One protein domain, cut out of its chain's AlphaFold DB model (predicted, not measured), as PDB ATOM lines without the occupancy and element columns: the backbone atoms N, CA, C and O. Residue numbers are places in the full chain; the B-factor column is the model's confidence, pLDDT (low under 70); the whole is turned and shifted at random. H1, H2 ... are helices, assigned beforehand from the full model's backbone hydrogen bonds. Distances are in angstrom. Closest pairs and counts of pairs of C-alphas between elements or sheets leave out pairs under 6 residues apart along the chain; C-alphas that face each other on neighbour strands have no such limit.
ATOM      1  N   ASN A  73     260.089 371.097 169.860       88.06
ATOM      2  CA  ASN A  73     258.863 370.385 170.246       88.06
ATOM      3  C   ASN A  73     259.158 369.118 171.088       88.06
ATOM      4  O   ASN A  73     258.274 368.283 171.252       88.06
ATOM      5  N   GLY A  74     260.380 368.952 171.609       84.88
ATOM      6  CA  GLY A  74     260.749 367.859 172.521       84.88
ATOM      7  C   GLY A  74     261.036 366.522 171.831       84.88
ATOM      8  O   GLY A  74     261.009 365.479 172.480       84.88
ATOM      9  N   ILE A  75     261.273 366.541 170.514       84.31
ATOM     10  CA  ILE A  75     261.632 365.340 169.745       84.31
ATOM     11  C   ILE A  75     263.130 365.076 169.907       84.31
ATOM     12  O   ILE A  75     263.938 365.912 169.509       84.31
ATOM     13  N   ASP A  76     263.497 363.915 170.428       84.00
ATOM     14  CA  ASP A  76     264.864 363.397 170.404       84.00
ATOM     15  C   ASP A  76     265.183 362.874 168.999       84.00
ATOM     16  O   ASP A  76     264.605 361.888 168.532       84.00
ATOM     17  N   ILE A  77     266.109 363.551 168.320       70.31
ATOM     18  CA  ILE A  77     266.487 363.260 166.931       70.31
ATOM     19  C   ILE A  77     267.264 361.944 166.774       70.31
ATOM     20  O   ILE A  77     267.426 361.477 165.649       70.31
ATOM     21  N   TYR A  78     267.737 361.350 167.874       74.56
ATOM     22  CA  TYR A  78     268.485 360.087 167.883       74.56
ATOM     23  C   TYR A  78     267.664 358.906 168.402       74.56
ATOM     24  O   TYR A  78     268.196 357.809 168.573       74.56
ATOM     25  N   SER A  79     266.383 359.116 168.701       81.44
ATOM     26  CA  SER A  79     265.523 358.056 169.199       81.44
ATOM     27  C   SER A  79     264.868 357.286 168.061       81.44
ATOM     28  O   SER A  79     264.152 357.856 167.242       81.44
ATOM     29  N   ASP A  80     265.017 355.965 168.095       79.50
ATOM     30  CA  ASP A  80     264.359 355.062 167.143       79.50
ATOM     31  C   ASP A  80     262.907 354.721 167.542       79.50
ATOM     32  O   ASP A  80     262.212 354.006 166.823       79.50
ATOM     33  N   ASN A  81     262.416 355.202 168.694       85.81
ATOM     34  CA  ASN A  81     261.059 354.904 169.164       85.81
ATOM     35  C   ASN A  81     260.058 355.961 168.681       85.81
ATOM     36  O   ASN A  81     259.742 356.915 169.395       85.81
ATOM     37  N   PHE A  82     259.537 355.757 167.474       89.31
ATOM     38  CA  PHE A  82     258.612 356.670 166.808       89.31
ATOM     39  C   PHE A  82     257.392 357.057 167.664       89.31
ATOM     40  O   PHE A  82     257.143 358.245 167.880       89.31
ATOM     41  N   ALA A  83     256.653 356.079 168.204       88.62
ATOM     42  CA  ALA A  83     255.450 356.349 168.999       88.62
ATOM     43  C   ALA A  83     255.752 357.148 170.270       88.62
ATOM     44  O   ALA A  83     255.013 358.073 170.611       88.62
ATOM     45  N   LEU A  84     256.861 356.836 170.949       88.31
ATOM     46  CA  LEU A  84     257.297 357.593 172.119       88.31
ATOM     47  C   LEU A  84     257.634 359.041 171.753       88.31
ATOM     48  O   LEU A  84     257.278 359.951 172.499       88.31
ATOM     49  N   GLN A  85     258.290 359.268 170.613       90.44
ATOM     50  CA  GLN A  85     258.603 360.620 170.151       90.44
ATOM     51  C   GLN A  85     257.342 361.418 169.807       90.44
ATOM     52  O   GLN A  85     257.222 362.576 170.205       90.44
ATOM     53  N   VAL A  86     256.358 360.795 169.153       90.62
ATOM     54  CA  VAL A  86     255.059 361.436 168.901       90.62
ATOM     55  C   VAL A  86     254.323 361.743 170.211       90.62
ATOM     56  O   VAL A  86     253.741 362.819 170.350       90.62
ATOM     57  N   ALA A  87     254.378 360.848 171.199       88.19
ATOM     58  CA  ALA A  87     253.775 361.075 172.513       88.19
ATOM     59  C   ALA A  87     254.453 362.220 173.288       88.19
ATOM     60  O   ALA A  87     253.778 362.972 173.992       88.19
ATOM     61  N   LYS A  88     255.773 362.381 173.130       89.19
ATOM     62  CA  LYS A  88     256.566 363.465 173.731       89.19
ATOM     63  C   LYS A  88     256.422 364.810 173.023       89.19
ATOM     64  O   LYS A  88     256.859 365.814 173.580       89.19
ATOM     65  N   PHE A  89     255.805 364.847 171.840       90.25
ATOM     66  CA  PHE A  89     255.624 366.069 171.065       90.25
ATOM     67  C   PHE A  89     254.877 367.144 171.874       90.25
ATOM     68  O   PHE A  89     253.668 367.044 172.128       90.25
ATOM     69  N   GLN A  90     255.603 368.191 172.265       91.12
ATOM     70  CA  GLN A  90     255.088 369.325 173.031       91.12
ATOM     71  C   GLN A  90     254.457 370.345 172.086       91.12
ATOM     72  O   GLN A  90     255.037 370.668 171.058       91.12
ATOM     73  N   LEU A  91     253.277 370.870 172.420       92.62
ATOM     74  CA  LEU A  91     252.635 371.924 171.628       92.62
ATOM     75  C   LEU A  91     253.209 373.282 172.022       92.62
ATOM     76  O   LEU A  91     253.124 373.673 173.185       92.62
ATOM     77  N   CYS A  92     253.748 374.011 171.050       92.69
ATOM     78  CA  CYS A  92     254.397 375.292 171.275       92.69
ATOM     79  C   CYS A  92     253.656 376.441 170.586       92.69
ATOM     80  O   CYS A  92     252.957 376.270 169.582       92.69
ATOM     81  N   GLN A  93     253.845 377.640 171.132       93.81
ATOM     82  CA  GLN A  93     253.284 378.879 170.612       93.81
ATOM     83  C   GLN A  93     254.310 380.008 170.721       93.81
ATOM     84  O   GLN A  93     255.061 380.079 171.695       93.81
ATOM     85  N   THR A  94     254.303 380.906 169.740       91.88
ATOM     86  CA  THR A  94     255.055 382.161 169.752       91.88
ATOM     87  C   THR A  94     254.113 383.359 169.702       91.88
ATOM     88  O   THR A  94     252.949 383.259 169.307       91.88
ATOM     89  N   LYS A  95     254.598 384.512 170.157       91.38
ATOM     90  CA  LYS A  95     253.875 385.782 170.122       91.38
ATOM     91  C   LYS A  95     253.986 386.455 168.755       91.38
ATOM     92  O   LYS A  95     253.042 387.127 168.336       91.38
ATOM     93  N   TYR A  96     255.112 386.283 168.071       89.75
ATOM     94  CA  TYR A  96     255.395 386.919 166.788       89.75
ATOM     95  C   TYR A  96     255.752 385.887 165.705       89.75
ATOM     96  O   TYR A  96     256.234 384.797 166.031       89.75
ATOM     97  N   PRO A  97     255.510 386.205 164.418       91.19
ATOM     98  CA  PRO A  97     256.076 385.442 163.309       91.19
ATOM     99  C   PRO A  97     257.607 385.524 163.314       91.19
ATOM    100  O   PRO A  97     258.175 386.534 163.735       91.19
ATOM    101  N   PHE A  98     258.278 384.493 162.801       87.88
ATOM    102  CA  PHE A  98     259.739 384.497 162.659       87.88
ATOM    103  C   PHE A  98     260.220 385.378 161.497       87.88
ATOM    104  O   PHE A  98     261.320 385.934 161.552       87.88
ATOM    105  N   SER A  99     259.406 385.538 160.451       86.44
ATOM    106  CA  SER A  99     259.664 386.485 159.369       86.44
ATOM    107  C   SER A  99     259.372 387.919 159.815       86.44
ATOM    108  O   SER A  99     258.445 388.174 160.581       86.44
ATOM    109  N   LYS A 100     260.135 388.876 159.278       85.50
ATOM    110  CA  LYS A 100     259.894 390.323 159.435       85.50
ATOM    111  C   LYS A 100     259.245 390.954 158.191       85.50
ATOM    112  O   LYS A 100     259.107 392.174 158.134       85.50
ATOM    113  N   ASP A 101     258.867 390.151 157.193       88.19
ATOM    114  CA  ASP A 101     258.238 390.623 155.954       88.19
ATOM    115  C   ASP A 101     256.787 391.063 156.213       88.19
ATOM    116  O   ASP A 101     255.867 390.249 156.328       88.19
ATOM    117  N   THR A 102     256.579 392.376 156.320       89.88
ATOM    118  CA  THR A 102     255.279 392.962 156.666       89.88
ATOM    119  C   THR A 102     254.206 392.718 155.611       89.88
ATOM    120  O   THR A 102     253.024 392.633 155.961       89.88
ATOM    121  N   ASP A 103     254.584 392.592 154.339       89.69
ATOM    122  CA  ASP A 103     253.635 392.416 153.242       89.69
ATOM    123  C   ASP A 103     253.072 390.994 153.258       89.69
ATOM    124  O   ASP A 103     251.853 390.799 153.187       89.69
ATOM    125  N   VAL A 104     253.944 389.996 153.446       86.00
ATOM    126  CA  VAL A 104     253.530 388.589 153.540       86.00
ATOM    127  C   VAL A 104     252.735 388.336 154.822       86.00
ATOM    128  O   VAL A 104     251.681 387.701 154.766       86.00
ATOM    129  N   ILE A 105     253.156 388.896 155.962       90.12
ATOM    130  CA  ILE A 105     252.385 388.825 157.218       90.12
ATOM    131  C   ILE A 105     250.980 389.414 157.021       90.12
ATOM    132  O   ILE A 105     249.977 388.802 157.396       90.12
ATOM    133  N   SER A 106     250.882 390.575 156.365       90.69
ATOM    134  CA  SER A 106     249.595 391.217 156.074       90.69
ATOM    135  C   SER A 106     248.719 390.374 155.144       90.69
ATOM    136  O   SER A 106     247.493 390.361 155.282       90.69
ATOM    137  N   GLN A 107     249.316 389.648 154.196       88.56
ATOM    138  CA  GLN A 107     248.594 388.714 153.333       88.56
ATOM    139  C   GLN A 107     248.004 387.540 154.128       88.56
ATOM    140  O   GLN A 107     246.833 387.208 153.938       88.56
ATOM    141  N   TYR A 108     248.764 386.947 155.050       88.69
ATOM    142  CA  TYR A 108     248.269 385.855 155.893       88.69
ATOM    143  C   TYR A 108     247.182 386.300 156.873       88.69
ATOM    144  O   TYR A 108     246.205 385.574 157.061       88.69
ATOM    145  N   ALA A 109     247.272 387.519 157.407       90.44
ATOM    146  CA  ALA A 109     246.196 388.101 158.208       90.44
ATOM    147  C   ALA A 109     244.875 388.205 157.415       90.44
ATOM    148  O   ALA A 109     243.801 387.929 157.951       90.44
ATOM    149  N   LYS A 110     244.937 388.528 156.112       90.31
ATOM    150  CA  LYS A 110     243.751 388.531 155.232       90.31
ATOM    151  C   LYS A 110     243.177 387.128 155.037       90.31
ATOM    152  O   LYS A 110     241.957 386.983 155.011       90.31
ATOM    153  N   TYR A 111     244.020 386.099 154.921       89.56
ATOM    154  CA  TYR A 111     243.556 384.710 154.839       89.56
ATOM    155  C   TYR A 111     242.874 384.252 156.130       89.56
ATOM    156  O   TYR A 111     241.785 383.686 156.062       89.56
ATOM    157  N   GLU A 112     243.447 384.553 157.298       90.06
ATOM    158  CA  GLU A 112     242.821 384.241 158.591       90.06
ATOM    159  C   GLU A 112     241.470 384.962 158.741       90.06
ATOM    160  O   GLU A 112     240.467 384.356 159.120       90.06
ATOM    161  N   GLN A 113     241.400 386.239 158.350       89.81
ATOM    162  CA  GLN A 113     240.147 386.991 158.347       89.81
ATOM    163  C   GLN A 113     239.111 386.411 157.371       89.81
ATOM    164  O   GLN A 113     237.915 386.438 157.660       89.81
ATOM    165  N   ALA A 114     239.531 385.905 156.211       86.69
ATOM    166  CA  ALA A 114     238.627 385.242 155.277       86.69
ATOM    167  C   ALA A 114     238.081 383.937 155.877       86.69
ATOM    168  O   ALA A 114     236.871 383.720 155.861       86.69
ATOM    169  N   LEU A 115     238.950 383.113 156.469       90.00
ATOM    170  CA  LEU A 115     238.565 381.847 157.093       90.00
ATOM    171  C   LEU A 115     237.648 382.019 158.304       90.00
ATOM    172  O   LEU A 115     236.754 381.197 158.504       90.00
ATOM    173  N   SER A 116     237.808 383.088 159.088       89.19
ATOM    174  CA  SER A 116     236.947 383.336 160.252       89.19
ATOM    175  C   SER A 116     235.474 383.535 159.872       89.19
ATOM    176  O   SER A 116     234.587 383.149 160.633       89.19
ATOM    177  N   ARG A 117     235.188 384.013 158.650       87.44
ATOM    178  CA  ARG A 117     233.818 384.109 158.100       87.44
ATOM    179  C   ARG A 117     233.170 382.743 157.871       87.44
ATOM    180  O   ARG A 117     231.950 382.652 157.746       87.44
ATOM    181  N   PHE A 118     233.982 381.693 157.799       86.62
ATOM    182  CA  PHE A 118     233.565 380.323 157.524       86.62
ATOM    183  C   PHE A 118     233.771 379.387 158.718       86.62
ATOM    184  O   PHE A 118     233.449 378.211 158.607       86.62
ATOM    185  N   ALA A 119     234.255 379.881 159.864       84.69
ATOM    186  CA  ALA A 119     234.631 379.049 161.012       84.69
ATOM    187  C   ALA A 119     233.503 378.125 161.516       84.69
ATOM    188  O   ALA A 119     233.772 377.015 161.974       84.69
ATOM    189  N   ASN A 120     232.248 378.565 161.378       85.44
ATOM    190  CA  ASN A 120     231.055 377.832 161.815       85.44
ATOM    191  C   ASN A 120     230.383 377.008 160.704       85.44
ATOM    192  O   ASN A 120     229.340 376.411 160.950       85.44
ATOM    193  N   LYS A 121     230.929 377.008 159.483       88.12
ATOM    194  CA  LYS A 121     230.405 376.219 158.365       88.12
ATOM    195  C   LYS A 121     231.195 374.928 158.230       88.12
ATOM    196  O   LYS A 121     232.418 374.918 158.388       88.12
ATOM    197  N   ALA A 122     230.504 373.841 157.917       88.12
ATOM    198  CA  ALA A 122     231.167 372.620 157.503       88.12
ATOM    199  C   ALA A 122     231.691 372.795 156.071       88.12
ATOM    200  O   ALA A 122     231.110 373.521 155.264       88.12
ATOM    201  N   ILE A 123     232.781 372.111 155.719       89.81
ATOM    202  CA  ILE A 123     233.287 372.132 154.336       89.81
ATOM    203  C   ILE A 123     232.224 371.582 153.372       89.81
ATOM    204  O   ILE A 123     232.105 372.074 152.254       89.81
ATOM    205  N   SER A 124     231.386 370.644 153.825       88.62
ATOM    206  CA  SER A 124     230.240 370.125 153.071       88.62
ATOM    207  C   SER A 124     229.223 371.191 152.652       88.62
ATOM    208  O   SER A 124     228.493 370.967 151.691       88.62
ATOM    209  N   ASP A 125     229.185 372.342 153.331       89.38
ATOM    210  CA  ASP A 125     228.250 373.437 153.035       89.38
ATOM    211  C   ASP A 125     228.667 374.249 151.795       89.38
ATOM    212  O   ASP A 125     227.919 375.110 151.325       89.38
ATOM    213  N   PHE A 126     229.868 374.004 151.268       90.44
ATOM    214  CA  PHE A 126     230.387 374.646 150.065       90.44
ATOM    215  C   PHE A 126     230.199 373.727 148.851       90.44
ATOM    216  O   PHE A 126     230.239 372.504 148.992       90.44
ATOM    217  N   PRO A 127     230.004 374.268 147.637       90.25
ATOM    218  CA  PRO A 127     229.856 373.436 146.449       90.25
ATOM    219  C   PRO A 127     231.163 372.719 146.109       90.25
ATOM    220  O   PRO A 127     232.254 373.257 146.319       90.25
ATOM    221  N   LYS A 128     231.050 371.514 145.548       90.06
ATOM    222  CA  LYS A 128     232.192 370.776 144.993       90.06
ATOM    223  C   LYS A 128     232.572 371.359 143.638       90.06
ATOM    224  O   LYS A 128     231.685 371.730 142.866       90.06
ATOM    225  N   LYS A 129     233.864 371.433 143.315       88.19
ATOM    226  CA  LYS A 129     234.321 372.040 142.052       88.19
ATOM    227  C   LYS A 129     233.731 371.369 140.805       88.19
ATOM    228  O   LYS A 129     233.387 372.055 139.849       88.19
ATOM    229  N   ASP A 130     233.617 370.046 140.817       88.56
ATOM    230  CA  ASP A 130     233.062 369.226 139.731       88.56
ATOM    231  C   ASP A 130     231.559 369.446 139.497       88.56
ATOM    232  O   ASP A 130     231.060 369.189 138.403       88.56
ATOM    233  N   SER A 131     230.849 369.995 140.484       89.44
ATOM    234  CA  SER A 131     229.443 370.394 140.358       89.44
ATOM    235  C   SER A 131     229.236 371.788 139.746       89.44
ATOM    236  O   SER A 131     228.097 372.195 139.518       89.44
ATOM    237  N   LEU A 132     230.315 372.536 139.483       89.69
ATOM    238  CA  LEU A 132     230.258 373.918 139.012       89.69
ATOM    239  C   LEU A 132     230.668 374.037 137.540       89.69
ATOM    240  O   LEU A 132     231.689 373.510 137.101       89.69
ATOM    241  N   SER A 133     229.913 374.826 136.780       92.88
ATOM    242  CA  SER A 133     230.343 375.284 135.457       92.88
ATOM    243  C   SER A 133     231.529 376.249 135.563       92.88
ATOM    244  O   SER A 133     231.712 376.934 136.570       92.88
ATOM    245  N   HIS A 134     232.300 376.391 134.480       90.94
ATOM    246  CA  HIS A 134     233.407 377.351 134.421       90.94
ATOM    247  C   HIS A 134     232.964 378.783 134.781       90.94
ATOM    248  O   HIS A 134     233.634 379.460 135.555       90.94
ATOM    249  N   LYS A 135     231.783 379.213 134.310       92.06
ATOM    250  CA  LYS A 135     231.211 380.528 134.634       92.06
ATOM    251  C   LYS A 135     230.932 380.687 136.134       92.06
ATOM    252  O   LYS A 135     231.170 381.758 136.678       92.06
ATOM    253  N   GLN A 136     230.452 379.636 136.801       88.50
ATOM    254  CA  GLN A 136     230.244 379.659 138.251       88.50
ATOM    255  C   GLN A 136     231.573 379.711 139.005       88.50
ATOM    256  O   GLN A 136     231.676 380.458 139.965       88.50
ATOM    257  N   ILE A 137     232.602 378.987 138.558       86.12
ATOM    258  CA  ILE A 137     233.936 379.058 139.175       86.12
ATOM    259  C   ILE A 137     234.498 380.484 139.090       86.12
ATOM    260  O   ILE A 137     234.998 380.999 140.088       86.12
ATOM    261  N   GLU A 138     234.397 381.142 137.933       86.88
ATOM    262  CA  GLU A 138     234.865 382.528 137.780       86.88
ATOM    263  C   GLU A 138     234.044 383.518 138.619       86.88
ATOM    264  O   GLU A 138     234.620 384.402 139.251       86.88
ATOM    265  N   GLN A 139     232.726 383.321 138.719       86.19
ATOM    266  CA  GLN A 139     231.874 384.119 139.603       86.19
ATOM    267  C   GLN A 139     232.247 383.930 141.083       86.19
ATOM    268  O   GLN A 139     232.334 384.883 141.847       86.19
ATOM    269  N   PHE A 140     232.531 382.700 141.506       84.25
ATOM    270  CA  PHE A 140     232.957 382.419 142.876       84.25
ATOM    271  C   PHE A 140     234.290 383.105 143.192       84.25
ATOM    272  O   PHE A 140     234.434 383.709 144.256       84.25
ATOM    273  N   LYS A 141     235.234 383.093 142.243       80.69
ATOM    274  CA  LYS A 141     236.493 383.839 142.366       80.69
ATOM    275  C   LYS A 141     236.260 385.345 142.498       80.69
ATOM    276  O   LYS A 141     236.920 385.958 143.334       80.69
ATOM    277  N   SER A 142     235.353 385.937 141.711       82.75
ATOM    278  CA  SER A 142     235.051 387.374 141.809       82.75
ATOM    279  C   SER A 142     234.387 387.741 143.132       82.75
ATOM    280  O   SER A 142     234.677 388.794 143.694       82.75
ATOM    281  N   ASP A 143     233.545 386.849 143.651       82.19
ATOM    282  CA  ASP A 143     232.738 387.090 144.848       82.19
ATOM    283  C   ASP A 143     233.481 386.727 146.146       82.19
ATOM    284  O   ASP A 143     232.966 386.934 147.247       82.19
ATOM    285  N   GLY A 144     234.696 386.177 146.041       80.31
ATOM    286  CA  GLY A 144     235.468 385.692 147.186       80.31
ATOM    287  C   GLY A 144     234.832 384.473 147.863       80.31
ATOM    288  O   GLY A 144     235.012 384.267 149.066       80.31
ATOM    289  N   VAL A 145     234.063 383.685 147.109       81.88
ATOM    290  CA  VAL A 145     233.433 382.448 147.572       81.88
ATOM    291  C   VAL A 145     234.347 381.271 147.250       81.88
ATOM    292  O   VAL A 145     234.855 381.134 146.139       81.88
ATOM    293  N   TYR A 146     234.537 380.394 148.230       84.12
ATOM    294  CA  TYR A 146     235.359 379.195 148.099       84.12
ATOM    295  C   TYR A 146     234.490 377.987 147.728       84.12
ATOM    296  O   TYR A 146     233.350 377.872 148.176       84.12
ATOM    297  N   TYR A 147     235.027 377.067 146.932       89.38
ATOM    298  CA  TYR A 147     234.508 375.697 146.816       89.38
ATOM    299  C   TYR A 147     235.299 374.762 147.743       89.38
ATOM    300  O   TYR A 147     236.363 375.145 148.241       89.38
ATOM    301  N   GLN A 148     234.789 373.547 147.981       92.56
ATOM    302  CA  GLN A 148     235.323 372.630 149.004       92.56
ATOM    303  C   GLN A 148     236.841 372.445 148.901       92.56
ATOM    304  O   GLN A 148     237.560 372.702 149.861       92.56
ATOM    305  N   GLU A 149     237.352 372.081 147.723       90.00
ATOM    306  CA  GLU A 149     238.774 371.799 147.519       90.00
ATOM    307  C   GLU A 149     239.666 373.028 147.743       90.00
ATOM    308  O   GLU A 149     240.769 372.905 148.269       90.00
ATOM    309  N   GLN A 150     239.198 374.223 147.375       90.88
ATOM    310  CA  GLN A 150     239.954 375.456 147.603       90.88
ATOM    311  C   GLN A 150     239.986 375.823 149.088       90.88
ATOM    312  O   GLN A 150     241.004 376.308 149.580       90.88
ATOM    313  N   LEU A 151     238.878 375.598 149.798       92.50
ATOM    314  CA  LEU A 151     238.796 375.843 151.231       92.50
ATOM    315  C   LEU A 151     239.680 374.858 152.011       92.50
ATOM    316  O   LEU A 151     240.398 375.274 152.914       92.50
ATOM    317  N   VAL A 152     239.685 373.582 151.614       94.69
ATOM    318  CA  VAL A 152     240.571 372.543 152.169       94.69
ATOM    319  C   VAL A 152     242.035 372.900 151.947       94.69
ATOM    320  O   VAL A 152     242.811 372.857 152.896       94.69
ATOM    321  N   GLU A 153     242.411 373.306 150.731       93.19
ATOM    322  CA  GLU A 153     243.775 373.755 150.441       93.19
ATOM    323  C   GLU A 153     244.156 374.955 151.316       93.19
ATOM    324  O   GLU A 153     245.245 374.992 151.883       93.19
ATOM    325  N   LEU A 154     243.251 375.921 151.495       93.56
ATOM    326  CA  LEU A 154     243.506 377.069 152.360       93.56
ATOM    327  C   LEU A 154     243.690 376.651 153.828       93.56
ATOM    328  O   LEU A 154     244.644 377.103 154.461       93.56
ATOM    329  N   TYR A 155     242.845 375.763 154.363       96.19
ATOM    330  CA  TYR A 155     243.021 375.212 155.711       96.19
ATOM    331  C   TYR A 155     244.343 374.461 155.859       96.19
ATOM    332  O   TYR A 155     245.062 374.684 156.829       96.19
ATOM    333  N   PHE A 156     244.707 373.640 154.876       96.31
ATOM    334  CA  PHE A 156     245.972 372.913 154.861       96.31
ATOM    335  C   PHE A 156     247.171 373.869 154.878       96.31
ATOM    336  O   PHE A 156     248.074 373.737 155.705       96.31
ATOM    337  N   GLN A 157     247.153 374.903 154.032       94.06
ATOM    338  CA  GLN A 157     248.196 375.926 154.019       94.06
ATOM    339  C   GLN A 157     248.270 376.670 155.354       94.06
ATOM    340  O   GLN A 157     249.373 376.877 155.861       94.06
ATOM    341  N   MET A 158     247.140 377.070 155.942       95.56
ATOM    342  CA  MET A 158     247.138 377.749 157.242       95.56
ATOM    343  C   MET A 158     247.675 376.844 158.348       95.56
ATOM    344  O   MET A 158     248.520 377.296 159.115       95.56
ATOM    345  N   ALA A 159     247.284 375.567 158.382       96.69
ATOM    346  CA  ALA A 159     247.791 374.600 159.350       96.69
ATOM    347  C   ALA A 159     249.325 374.511 159.313       96.69
ATOM    348  O   ALA A 159     249.990 374.675 160.335       96.69
ATOM    349  N   LEU A 160     249.896 374.353 158.115       95.44
ATOM    350  CA  LEU A 160     251.346 374.310 157.938       95.44
ATOM    351  C   LEU A 160     252.026 375.634 158.323       95.44
ATOM    352  O   LEU A 160     253.107 375.616 158.900       95.44
ATOM    353  N   ASN A 161     251.420 376.784 158.015       94.31
ATOM    354  CA  ASN A 161     252.001 378.081 158.373       94.31
ATOM    355  C   ASN A 161     251.978 378.336 159.886       94.31
ATOM    356  O   ASN A 161     252.965 378.848 160.400       94.31
ATOM    357  N   TYR A 162     250.915 377.948 160.600       95.75
ATOM    358  CA  TYR A 162     250.876 378.023 162.067       95.75
ATOM    359  C   TYR A 162     251.850 377.062 162.730       95.75
ATOM    360  O   TYR A 162     252.430 377.407 163.751       95.75
ATOM    361  N   TYR A 163     252.072 375.884 162.151       95.25
ATOM    362  CA  TYR A 163     253.090 374.973 162.658       95.25
ATOM    363  C   TYR A 163     254.507 375.550 162.480       95.25
ATOM    364  O   TYR A 163     255.325 375.523 163.399       95.25
ATOM    365  N   ILE A 164     254.792 376.100 161.297       92.88
ATOM    366  CA  ILE A 164     256.111 376.639 160.937       92.88
ATOM    367  C   ILE A 164     256.399 377.976 161.631       92.88
ATOM    368  O   ILE A 164     257.548 378.260 161.951       92.88
ATOM    369  N   GLY A 165     255.387 378.822 161.826       92.75
ATOM    370  CA  GLY A 165     255.528 380.133 162.463       92.75
ATOM    371  C   GLY A 165     256.224 381.211 161.623       92.75
ATOM    372  O   GLY A 165     256.595 382.254 162.151       92.75
ATOM    373  N   GLU A 166     256.465 380.975 160.328       90.69
ATOM    374  CA  GLU A 166     257.259 381.900 159.503       90.69
ATOM    375  C   GLU A 166     256.514 383.222 159.275       90.69
ATOM    376  O   GLU A 166     257.032 384.286 159.587       90.69
ATOM    377  N   PHE A 167     255.285 383.162 158.759       90.88
ATOM    378  CA  PHE A 167     254.511 384.350 158.355       90.88
ATOM    379  C   PHE A 167     253.311 384.648 159.260       90.88
ATOM    380  O   PHE A 167     252.645 385.671 159.114       90.88
ATOM    381  N   VAL A 168     253.032 383.747 160.194       93.44
ATOM    382  CA  VAL A 168     252.067 383.896 161.286       93.44
ATOM    383  C   VAL A 168     252.778 383.479 162.571       93.44
ATOM    384  O   VAL A 168     253.709 382.684 162.475       93.44
ATOM    385  N   PRO A 169     252.387 383.965 163.761       93.50
ATOM    386  CA  PRO A 169     252.947 383.435 164.999       93.50
ATOM    387  C   PRO A 169     252.733 381.922 165.056       93.50
ATOM    388  O   PRO A 169     251.640 381.449 164.725       93.50
ATOM    389  N   LYS A 170     253.767 381.170 165.444       93.81
ATOM    390  CA  LYS A 170     253.647 379.726 165.621       93.81
ATOM    391  C   LYS A 170     252.553 379.456 166.644       93.81
ATOM    392  O   LYS A 170     252.535 380.076 167.703       93.81
ATOM    393  N   ASP A 171     251.669 378.523 166.342       96.00
ATOM    394  CA  ASP A 171     250.628 378.082 167.262       96.00
ATOM    395  C   ASP A 171     250.205 376.670 166.861       96.00
ATOM    396  O   ASP A 171     249.393 376.474 165.952       96.00
ATOM    397  N   ASP A 172     250.781 375.671 167.528       96.00
ATOM    398  CA  ASP A 172     250.512 374.272 167.200       96.00
ATOM    399  C   ASP A 172     249.046 373.890 167.459       96.00
ATOM    400  O   ASP A 172     248.500 373.043 166.753       96.00
ATOM    401  N   ASN A 173     248.358 374.558 168.394       97.12
ATOM    402  CA  ASN A 173     246.929 374.333 168.610       97.12
ATOM    403  C   ASN A 173     246.106 374.840 167.423       97.12
ATOM    404  O   ASN A 173     245.226 374.124 166.942       97.12
ATOM    405  N   LYS A 174     246.401 376.036 166.901       96.75
ATOM    406  CA  LYS A 174     245.766 376.522 165.664       96.75
ATOM    407  C   LYS A 174     246.122 375.649 164.465       96.75
ATOM    408  O   LYS A 174     245.250 375.382 163.637       96.75
ATOM    409  N   ALA A 175     247.366 375.172 164.374       97.31
ATOM    410  CA  ALA A 175     247.771 374.239 163.328       97.31
ATOM    411  C   ALA A 175     246.898 372.975 163.348       97.31
ATOM    412  O   ALA A 175     246.338 372.602 162.317       97.31
ATOM    413  N   ILE A 176     246.702 372.381 164.529       98.06
ATOM    414  CA  ILE A 176     245.835 371.213 164.738       98.06
ATOM    415  C   ILE A 176     244.373 371.531 164.400       98.06
ATOM    416  O   ILE A 176     243.729 370.735 163.727       98.06
ATOM    417  N   GLN A 177     243.850 372.693 164.803       96.62
ATOM    418  CA  GLN A 177     242.470 373.096 164.494       96.62
ATOM    419  C   GLN A 177     242.211 373.207 162.988       96.62
ATOM    420  O   GLN A 177     241.186 372.739 162.495       96.62
ATOM    421  N   TYR A 178     243.124 373.817 162.230       97.12
ATOM    422  CA  TYR A 178     242.981 373.877 160.775       97.12
ATOM    423  C   TYR A 178     243.199 372.514 160.124       97.12
ATOM    424  O   TYR A 178     242.476 372.157 159.194       97.12
ATOM    425  N   MET A 179     244.143 371.723 160.641       97.81
ATOM    426  CA  MET A 179     244.371 370.364 160.165       97.81
ATOM    427  C   MET A 179     243.151 369.468 160.403       97.81
ATOM    428  O   MET A 179     242.834 368.654 159.544       97.81
ATOM    429  N   SER A 180     242.403 369.650 161.498       97.25
ATOM    430  CA  SER A 180     241.199 368.852 161.766       97.25
ATOM    431  C   SER A 180     240.136 369.066 160.689       97.25
ATOM    432  O   SER A 180     239.501 368.113 160.260       97.25
ATOM    433  N   LYS A 181     240.008 370.289 160.154       96.06
ATOM    434  CA  LYS A 181     239.119 370.572 159.013       96.06
ATOM    435  C   LYS A 181     239.550 369.825 157.750       96.06
ATOM    436  O   LYS A 181     238.702 369.347 156.998       96.06
ATOM    437  N   VAL A 182     240.858 369.710 157.516       96.62
ATOM    438  CA  VAL A 182     241.410 368.927 156.401       96.62
ATOM    439  C   VAL A 182     241.107 367.441 156.604       96.62
ATOM    440  O   VAL A 182     240.556 366.806 155.707       96.62
ATOM    441  N   VAL A 183     241.397 366.909 157.793       96.50
ATOM    442  CA  VAL A 183     241.120 365.515 158.169       96.50
ATOM    443  C   VAL A 183     239.639 365.180 157.990       96.50
ATOM    444  O   VAL A 183     239.325 364.201 157.316       96.50
ATOM    445  N   ASP A 184     238.735 366.018 158.504       94.88
ATOM    446  CA  ASP A 184     237.285 365.840 158.372       94.88
ATOM    447  C   ASP A 184     236.870 365.724 156.902       94.88
ATOM    448  O   ASP A 184     236.146 364.802 156.521       94.88
ATOM    449  N   TYR A 185     237.363 366.629 156.047       94.00
ATOM    450  CA  TYR A 185     237.054 366.594 154.622       94.00
ATOM    451  C   TYR A 185     237.519 365.293 153.965       94.00
ATOM    452  O   TYR A 185     236.731 364.659 153.260       94.00
ATOM    453  N   PHE A 186     238.770 364.890 154.184       93.88
ATOM    454  CA  PHE A 186     239.330 363.707 153.536       93.88
ATOM    455  C   PHE A 186     238.687 362.417 154.039       93.88
ATOM    456  O   PHE A 186     238.263 361.610 153.217       93.88
ATOM    457  N   GLN A 187     238.513 362.250 155.350       92.25
ATOM    458  CA  GLN A 187     237.874 361.052 155.903       92.25
ATOM    459  C   GLN A 187     236.408 360.918 155.458       92.25
ATOM    460  O   GLN A 187     235.955 359.811 155.190       92.25
ATOM    461  N   GLN A 188     235.665 362.025 155.312       89.19
ATOM    462  CA  GLN A 188     234.242 361.976 154.941       89.19
ATOM    463  C   GLN A 188     233.987 361.964 153.426       89.19
ATOM    464  O   GLN A 188     233.049 361.324 152.961       89.19
ATOM    465  N   ASN A 189     234.776 362.703 152.639       84.88
ATOM    466  CA  ASN A 189     234.476 362.964 151.223       84.88
ATOM    467  C   ASN A 189     235.456 362.296 150.255       84.88
ATOM    468  O   ASN A 189     235.157 362.189 149.063       84.88
ATOM    469  N   LYS A 190     236.638 361.903 150.737       82.38
ATOM    470  CA  LYS A 190     237.743 361.380 149.928       82.38
ATOM    471  C   LYS A 190     238.488 360.285 150.700       82.38
ATOM    472  O   LYS A 190     239.705 360.361 150.815       82.38
ATOM    473  N   ALA A 191     237.771 359.284 151.220       80.31
ATOM    474  CA  ALA A 191     238.349 358.242 152.077       80.31
ATOM    475  C   ALA A 191     239.588 357.576 151.444       80.31
ATOM    476  O   ALA A 191     240.621 357.450 152.081       80.31
ATOM    477  N   ASN A 192     239.565 357.280 150.140       82.75
ATOM    478  CA  ASN A 192     240.730 356.717 149.431       82.75
ATOM    479  C   ASN A 192     241.953 357.652 149.405       82.75
ATOM    480  O   ASN A 192     243.054 357.224 149.081       82.75
ATOM    481  N   SER A 193     241.759 358.941 149.675       84.62
ATOM    482  CA  SER A 193     242.822 359.933 149.770       84.62
ATOM    483  C   SER A 193     243.241 360.245 151.209       84.62
ATOM    484  O   SER A 193     244.289 360.863 151.377       84.62
ATOM    485  N   SER A 194     242.485 359.829 152.238       86.62
ATOM    486  CA  SER A 194     242.873 360.069 153.638       86.62
ATOM    487  C   SER A 194     244.163 359.338 154.003       86.62
ATOM    488  O   SER A 194     245.000 359.913 154.691       86.62
ATOM    489  N   ILE A 195     244.395 358.151 153.427       85.00
ATOM    490  CA  ILE A 195     245.641 357.382 153.594       85.00
ATOM    491  C   ILE A 195     246.897 358.175 153.220       85.00
ATOM    492  O   ILE A 195     247.978 357.914 153.741       85.00
ATOM    493  N   TRP A 196     246.763 359.167 152.335       89.38
ATOM    494  CA  TRP A 196     247.877 359.975 151.847       89.38
ATOM    495  C   TRP A 196     248.106 361.244 152.665       89.38
ATOM    496  O   TRP A 196     249.045 361.981 152.369       89.38
ATOM    497  N   LEU A 197     247.286 361.529 153.685       93.38
ATOM    498  CA  LEU A 197     247.401 362.769 154.449       93.38
ATOM    499  C   LEU A 197     248.757 362.918 155.135       93.38
ATOM    500  O   LEU A 197     249.312 364.013 155.113       93.38
ATOM    501  N   ASP A 198     249.317 361.840 155.685       91.62
ATOM    502  CA  ASP A 198     250.641 361.886 156.311       91.62
ATOM    503  C   ASP A 198     251.726 362.288 155.299       91.62
ATOM    504  O   ASP A 198     252.444 363.271 155.501       91.62
ATOM    505  N   TYR A 199     251.727 361.645 154.127       90.75
ATOM    506  CA  TYR A 199     252.616 361.988 153.017       90.75
ATOM    507  C   TYR A 199     252.411 363.426 152.510       90.75
ATOM    508  O   TYR A 199     253.380 364.144 152.233       90.75
ATOM    509  N   MET A 200     251.156 363.874 152.392       93.50
ATOM    510  CA  MET A 200     250.821 365.236 151.975       93.50
ATOM    511  C   MET A 200     251.352 366.266 152.971       93.50
ATOM    512  O   MET A 200     251.976 367.241 152.548       93.50
ATOM    513  N   VAL A 201     251.145 366.046 154.276       94.38
ATOM    514  CA  VAL A 201     251.658 366.910 155.349       94.38
ATOM    515  C   VAL A 201     253.181 366.939 155.315       94.38
ATOM    516  O   VAL A 201     253.748 368.028 155.215       94.38
ATOM    517  N   GLY A 202     253.845 365.779 155.304       92.12
ATOM    518  CA  GLY A 202     255.305 365.686 155.236       92.12
ATOM    519  C   GLY A 202     255.880 366.422 154.021       92.12
ATOM    520  O   GLY A 202     256.753 367.281 154.151       92.12
ATOM    521  N   THR A 203     255.311 366.193 152.833       90.56
ATOM    522  CA  THR A 203     255.705 366.893 151.598       90.56
ATOM    523  C   THR A 203     255.439 368.399 151.682       90.56
ATOM    524  O   THR A 203     256.237 369.208 151.199       90.56
ATOM    525  N   GLY A 204     254.320 368.801 152.285       91.69
ATOM    526  CA  GLY A 204     253.964 370.199 152.515       91.69
ATOM    527  C   GLY A 204     254.977 370.916 153.409       91.69
ATOM    528  O   GLY A 204     255.408 372.022 153.072       91.69
ATOM    529  N   LEU A 205     255.409 370.260 154.489       90.75
ATOM    530  CA  LEU A 205     256.454 370.744 155.391       90.75
ATOM    531  C   LEU A 205     257.789 370.902 154.657       90.75
ATOM    532  O   LEU A 205     258.346 371.999 154.650       90.75
ATOM    533  N   VAL A 206     258.240 369.875 153.926       88.75
ATOM    534  CA  VAL A 206     259.486 369.920 153.131       88.75
ATOM    535  C   VAL A 206     259.469 371.048 152.098       88.75
ATOM    536  O   VAL A 206     260.445 371.784 151.939       88.75
ATOM    537  N   ARG A 207     258.355 371.216 151.374       86.38
ATOM    538  CA  ARG A 207     258.222 372.275 150.361       86.38
ATOM    539  C   ARG A 207     258.283 373.664 150.980       86.38
ATOM    540  O   ARG A 207     258.886 374.556 150.380       86.38
ATOM    541  N   LYS A 208     257.662 373.856 152.146       83.56
ATOM    542  CA  LYS A 208     257.697 375.140 152.850       83.56
ATOM    543  C   LYS A 208     259.053 375.418 153.484       83.56
ATOM    544  O   LYS A 208     259.443 376.578 153.446       83.56
ATOM    545  N   ASN A 209     259.794 374.401 153.937       75.44
ATOM    546  CA  ASN A 209     261.140 374.562 154.506       75.44
ATOM    547  C   ASN A 209     262.067 375.398 153.606       75.44
ATOM    548  O   ASN A 209     262.810 376.256 154.059       75.44
ATOM    549  N   ARG A 210     261.944 375.241 152.281       71.44
ATOM    550  CA  ARG A 210     262.728 376.011 151.295       71.44
ATOM    551  C   ARG A 210     262.486 377.527 151.319       71.44
ATOM    552  O   ARG A 210     263.184 378.256 150.624       71.44
ATOM    553  N   ARG A 211     261.453 377.992 152.022       75.75
ATOM    554  CA  ARG A 211     261.034 379.400 152.123       75.75
ATOM    555  C   ARG A 211     261.062 379.918 153.560       75.75
ATOM    556  O   ARG A 211     260.532 380.994 153.817       75.75
ATOM    557  N   VAL A 212     261.609 379.129 154.475       81.62
ATOM    558  CA  VAL A 212     261.709 379.452 155.891       81.62
ATOM    559  C   VAL A 212     262.986 380.261 156.135       81.62
ATOM    560  O   VAL A 212     264.020 380.000 155.514       81.62
ATOM    561  N   SER A 213     262.915 381.270 157.004       79.25
ATOM    562  CA  SER A 213     264.078 382.063 157.401       79.25
ATOM    563  C   SER A 213     265.139 381.162 158.048       79.25
ATOM    564  O   SER A 213     264.776 380.300 158.848       79.25
ATOM    565  N   PRO A 214     266.447 381.384 157.808       76.31
ATOM    566  CA  PRO A 214     267.518 380.619 158.456       76.31
ATOM    567  C   PRO A 214     267.460 380.605 159.992       76.31
ATOM    568  O   PRO A 214     268.054 379.737 160.620       76.31
ATOM    569  N   ASN A 215     266.757 381.567 160.601       73.44
ATOM    570  CA  ASN A 215     266.622 381.682 162.054       73.44
ATOM    571  C   ASN A 215     265.392 380.950 162.612       73.44
ATOM    572  O   ASN A 215     265.173 380.957 163.822       73.44
ATOM    573  N   ASN A 216     264.561 380.359 161.756       81.38
ATOM    574  CA  ASN A 216     263.403 379.604 162.197       81.38
ATOM    575  C   ASN A 216     263.858 378.206 162.651       81.38
ATOM    576  O   ASN A 216     264.409 377.437 161.858       81.38
ATOM    577  N   PRO A 217     263.612 377.833 163.911       74.62
ATOM    578  CA  PRO A 217     264.143 376.594 164.466       74.62
ATOM    579  C   PRO A 217     263.420 375.350 163.938       74.62
ATOM    580  O   PRO A 217     263.847 374.238 164.230       74.62
ATOM    581  N   ILE A 218     262.333 375.510 163.171       78.12
ATOM    582  CA  ILE A 218     261.636 374.385 162.544       78.12
ATOM    583  C   ILE A 218     262.533 373.636 161.557       78.12
ATOM    584  O   ILE A 218     262.276 372.466 161.282       78.12
ATOM    585  N   ILE A 219     263.588 374.292 161.053       74.00
ATOM    586  CA  ILE A 219     264.573 373.684 160.157       74.00
ATOM    587  C   ILE A 219     265.125 372.399 160.796       74.00
ATOM    588  O   ILE A 219     265.104 371.368 160.133       74.00
ATOM    589  N   LEU A 220     265.433 372.408 162.103       65.50
ATOM    590  CA  LEU A 220     265.896 371.234 162.863       65.50
ATOM    591  C   LEU A 220     264.957 370.031 162.790       65.50
ATOM    592  O   LEU A 220     265.383 368.885 162.720       65.50
ATOM    593  N   GLN A 221     263.657 370.288 162.864       65.06
ATOM    594  CA  GLN A 221     262.642 369.232 162.888       65.06
ATOM    595  C   GLN A 221     262.435 368.606 161.518       65.06
ATOM    596  O   GLN A 221     261.868 367.523 161.405       65.06
ATOM    597  N   GLN A 222     262.874 369.312 160.481       66.31
ATOM    598  CA  GLN A 222     262.697 368.950 159.086       66.31
ATOM    599  C   GLN A 222     264.008 368.451 158.462       66.31
ATOM    600  O   GLN A 222     264.051 368.214 157.255       66.31
ATOM    601  N   GLU A 223     265.067 368.300 159.266       63.25
ATOM    602  CA  GLU A 223     266.380 367.809 158.830       63.25
ATOM    603  C   GLU A 223     266.402 366.294 158.601       63.25
ATOM    604  O   GLU A 223     267.220 365.815 157.814       63.25
ATOM    605  N   THR A 224     265.502 365.536 159.236       70.81
ATOM    606  CA  THR A 224     265.423 364.079 159.078       70.81
ATOM    607  C   THR A 224     264.040 363.635 158.614       70.81
ATOM    608  O   THR A 224     263.016 364.226 158.965       70.81
ATOM    609  N   GLU A 225     264.002 362.556 157.831       74.75
ATOM    610  CA  GLU A 225     262.750 361.906 157.426       74.75
ATOM    611  C   GLU A 225     261.945 361.450 158.652       74.75
ATOM    612  O   GLU A 225     260.735 361.661 158.715       74.75
ATOM    613  N   THR A 226     262.629 360.923 159.672       80.62
ATOM    614  CA  THR A 226     262.025 360.527 160.949       80.62
ATOM    615  C   THR A 226     261.379 361.713 161.666       80.62
ATOM    616  O   THR A 226     260.244 361.603 162.123       80.62
ATOM    617  N   GLY A 227     262.053 362.868 161.724       84.06
ATOM    618  CA  GLY A 227     261.511 364.087 162.327       84.06
ATOM    619  C   GLY A 227     260.241 364.562 161.624       84.06
ATOM    620  O   GLY A 227     259.245 364.861 162.283       84.06
ATOM    621  N   LEU A 228     260.231 364.532 160.287       87.25
ATOM    622  CA  LEU A 228     259.046 364.857 159.490       87.25
ATOM    623  C   LEU A 228     257.880 363.910 159.775       87.25
ATOM    624  O   LEU A 228     256.771 364.398 159.982       87.25
ATOM    625  N   GLY A 229     258.134 362.599 159.827       90.12
ATOM    626  CA  GLY A 229     257.114 361.595 160.141       90.12
ATOM    627  C   GLY A 229     256.533 361.764 161.546       90.12
ATOM    628  O   GLY A 229     255.320 361.674 161.741       90.12
ATOM    629  N   ILE A 230     257.382 362.069 162.535       91.50
ATOM    630  CA  ILE A 230     256.945 362.322 163.916       91.50
ATOM    631  C   ILE A 230     256.030 363.545 163.950       91.50
ATOM    632  O   ILE A 230     254.946 363.497 164.528       91.50
ATOM    633  N   VAL A 231     256.436 364.637 163.305       91.69
ATOM    634  CA  VAL A 231     255.656 365.877 163.253       91.69
ATOM    635  C   VAL A 231     254.327 365.672 162.532       91.69
ATOM    636  O   VAL A 231     253.284 366.074 163.053       91.69
ATOM    637  N   SER A 232     254.336 365.064 161.342       94.31
ATOM    638  CA  SER A 232     253.118 364.849 160.556       94.31
ATOM    639  C   SER A 232     252.132 363.976 161.322       94.31
ATOM    640  O   SER A 232     250.972 364.364 161.481       94.31
ATOM    641  N   THR A 233     252.607 362.875 161.906       95.38
ATOM    642  CA  THR A 233     251.778 361.971 162.708       95.38
ATOM    643  C   THR A 233     251.294 362.637 163.994       95.38
ATOM    644  O   THR A 233     250.129 362.466 164.359       95.38
ATOM    645  N   ALA A 234     252.114 363.447 164.668       95.31
ATOM    646  CA  ALA A 234     251.700 364.191 165.857       95.31
ATOM    647  C   ALA A 234     250.580 365.193 165.546       95.31
ATOM    648  O   ALA A 234     249.571 365.233 166.254       95.31
ATOM    649  N   LEU A 235     250.718 365.976 164.472       96.25
ATOM    650  CA  LEU A 235     249.697 366.937 164.053       96.25
ATOM    651  C   LEU A 235     248.410 366.231 163.616       96.25
ATOM    652  O   LEU A 235     247.326 366.610 164.059       96.25
ATOM    653  N   LEU A 236     248.514 365.193 162.782       97.81
ATOM    654  CA  LEU A 236     247.363 364.469 162.242       97.81
ATOM    655  C   LEU A 236     246.615 363.671 163.312       97.81
ATOM    656  O   LEU A 236     245.389 363.746 163.381       97.81
ATOM    657  N   SER A 237     247.322 362.951 164.186       97.31
ATOM    658  CA  SER A 237     246.689 362.193 165.275       97.31
ATOM    659  C   SER A 237     245.922 363.113 166.230       97.31
ATOM    660  O   SER A 237     244.763 362.835 166.553       97.31
ATOM    661  N   LYS A 238     246.509 364.257 166.616       97.19
ATOM    662  CA  LYS A 238     245.837 365.285 167.432       97.19
ATOM    663  C   LYS A 238     244.688 365.968 166.686       97.19
ATOM    664  O   LYS A 238     243.703 366.340 167.316       97.19
ATOM    665  N   ALA A 239     244.775 366.081 165.361       97.75
ATOM    666  CA  ALA A 239     243.700 366.573 164.498       97.75
ATOM    667  C   ALA A 239     242.570 365.551 164.267       97.75
ATOM    668  O   ALA A 239     241.578 365.885 163.626       97.75
ATOM    669  N   GLY A 240     242.693 364.326 164.794       97.31
ATOM    670  CA  GLY A 240     241.654 363.299 164.711       97.31
ATOM    671  C   GLY A 240     241.802 362.318 163.550       97.31
ATOM    672  O   GLY A 240     240.873 361.553 163.307       97.31
ATOM    673  N   HIS A 241     242.944 362.307 162.857       97.38
ATOM    674  CA  HIS A 241     243.190 361.383 161.753       97.38
ATOM    675  C   HIS A 241     243.285 359.943 162.267       97.38
ATOM    676  O   HIS A 241     244.189 359.614 163.041       97.38
TER     677      HIS A 241
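What this domain is: This is residues 73 to 241 of the 330 residues of an uncharacterized protein of Psychrobacter nivimaris (UniProt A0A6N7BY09). A helical hairpin, H4 and H5, forms the core together with H7 and H9; H9 crosses the hairpin's H5, and H7 crosses H9. H1 packs on H9 towards one end of the longest axis, H3 is at the other end clear of the other helices, and H2 is on one side of the core, close to H4. The printed part has 169 residues, with nine named helices in the order H1 to H9 and no named strand, and its class is all helix. The whole is compact, with a radius of gyration of the C-alphas of 16.6 A, and it spans 53 by 39 by 26 A.

Where its parts are: H1, residues 82 to 88, begins at C-alpha 82 at (258.612, 356.670, 166.808). H2, residues 102 to 116, is 21.0 A long from first to last C-alpha, and H3, residues 134 to 143, is 14.3 A. H4, residues 148 to 164, is 24.3 A long and begins at C-alpha 148 at (235.323, 372.630, 149.004). H5, residues 172 to 189, is the longest helix, at 25.3 A. H6 is residues 191 to 194, H7 residues 197 to 209, 18.1 A, and H8 residues 218 to 221. H9, residues 225 to 238, is 19.9 A long and ends at C-alpha 238 at (245.837, 365.285, 167.432).

How they stand to each other: H9 is the hub, touching four other helices. H1 touches it at a steep tilt of 57 degrees, with the C-alphas of Val 86 and Ala 234 closest, 5.3 A apart. H7 touches it at a steep tilt of 58 degrees, opposite ways, closest at the C-alphas of Gly 202 and Leu 228, 5.7 A. H5 touches it with residues 175 to 183 alone, about perpendicular at 77 degrees, closest at the C-alphas of Ile 176 and Leu 235, 5.8 A. H8 and H9 touch only at the corner, and only just, with 3 pairs of C-alphas within 8 A; the closest are those of Gln 221 and Gly 227, 5.3 A. H4 and H5 are a helical hairpin at a shallow tilt of 27 degrees, closest at the C-alphas of Ala 159 and Ala 175, 4.0 A. H4 and H7 only just touch, with 3 pairs of C-alphas within 8 A; the closest are those of Leu 160 and Leu 205, 6.7 A. H6 touches H5, closest at the C-alphas of Phe 186 and Ser 194, 5.1 A. H2 and H4 are close but not clearly touching, with the C-alphas of Glu 112 and Met 158 closest, 7.9 A apart. H3 touches no helix. Every O i to N i+4 pair is within hydrogen-bond range in H1, H2, H3, H4, H7 and H9, and 13 of 14 in H5; H6 and H8 are too short for such a pair.

The domain as a whole: The C-alphas of Tyr 78 and Lys 135 are the two farthest apart, 54.0 A. The printed part has no cut. The links from H1 to H2 and from H2 to H3 are long, with 13 and 17 residues. The mean pLDDT of the printed part is 88.5, and residues 220 to 223, of which 220 and 221 belong to H8, are under 70.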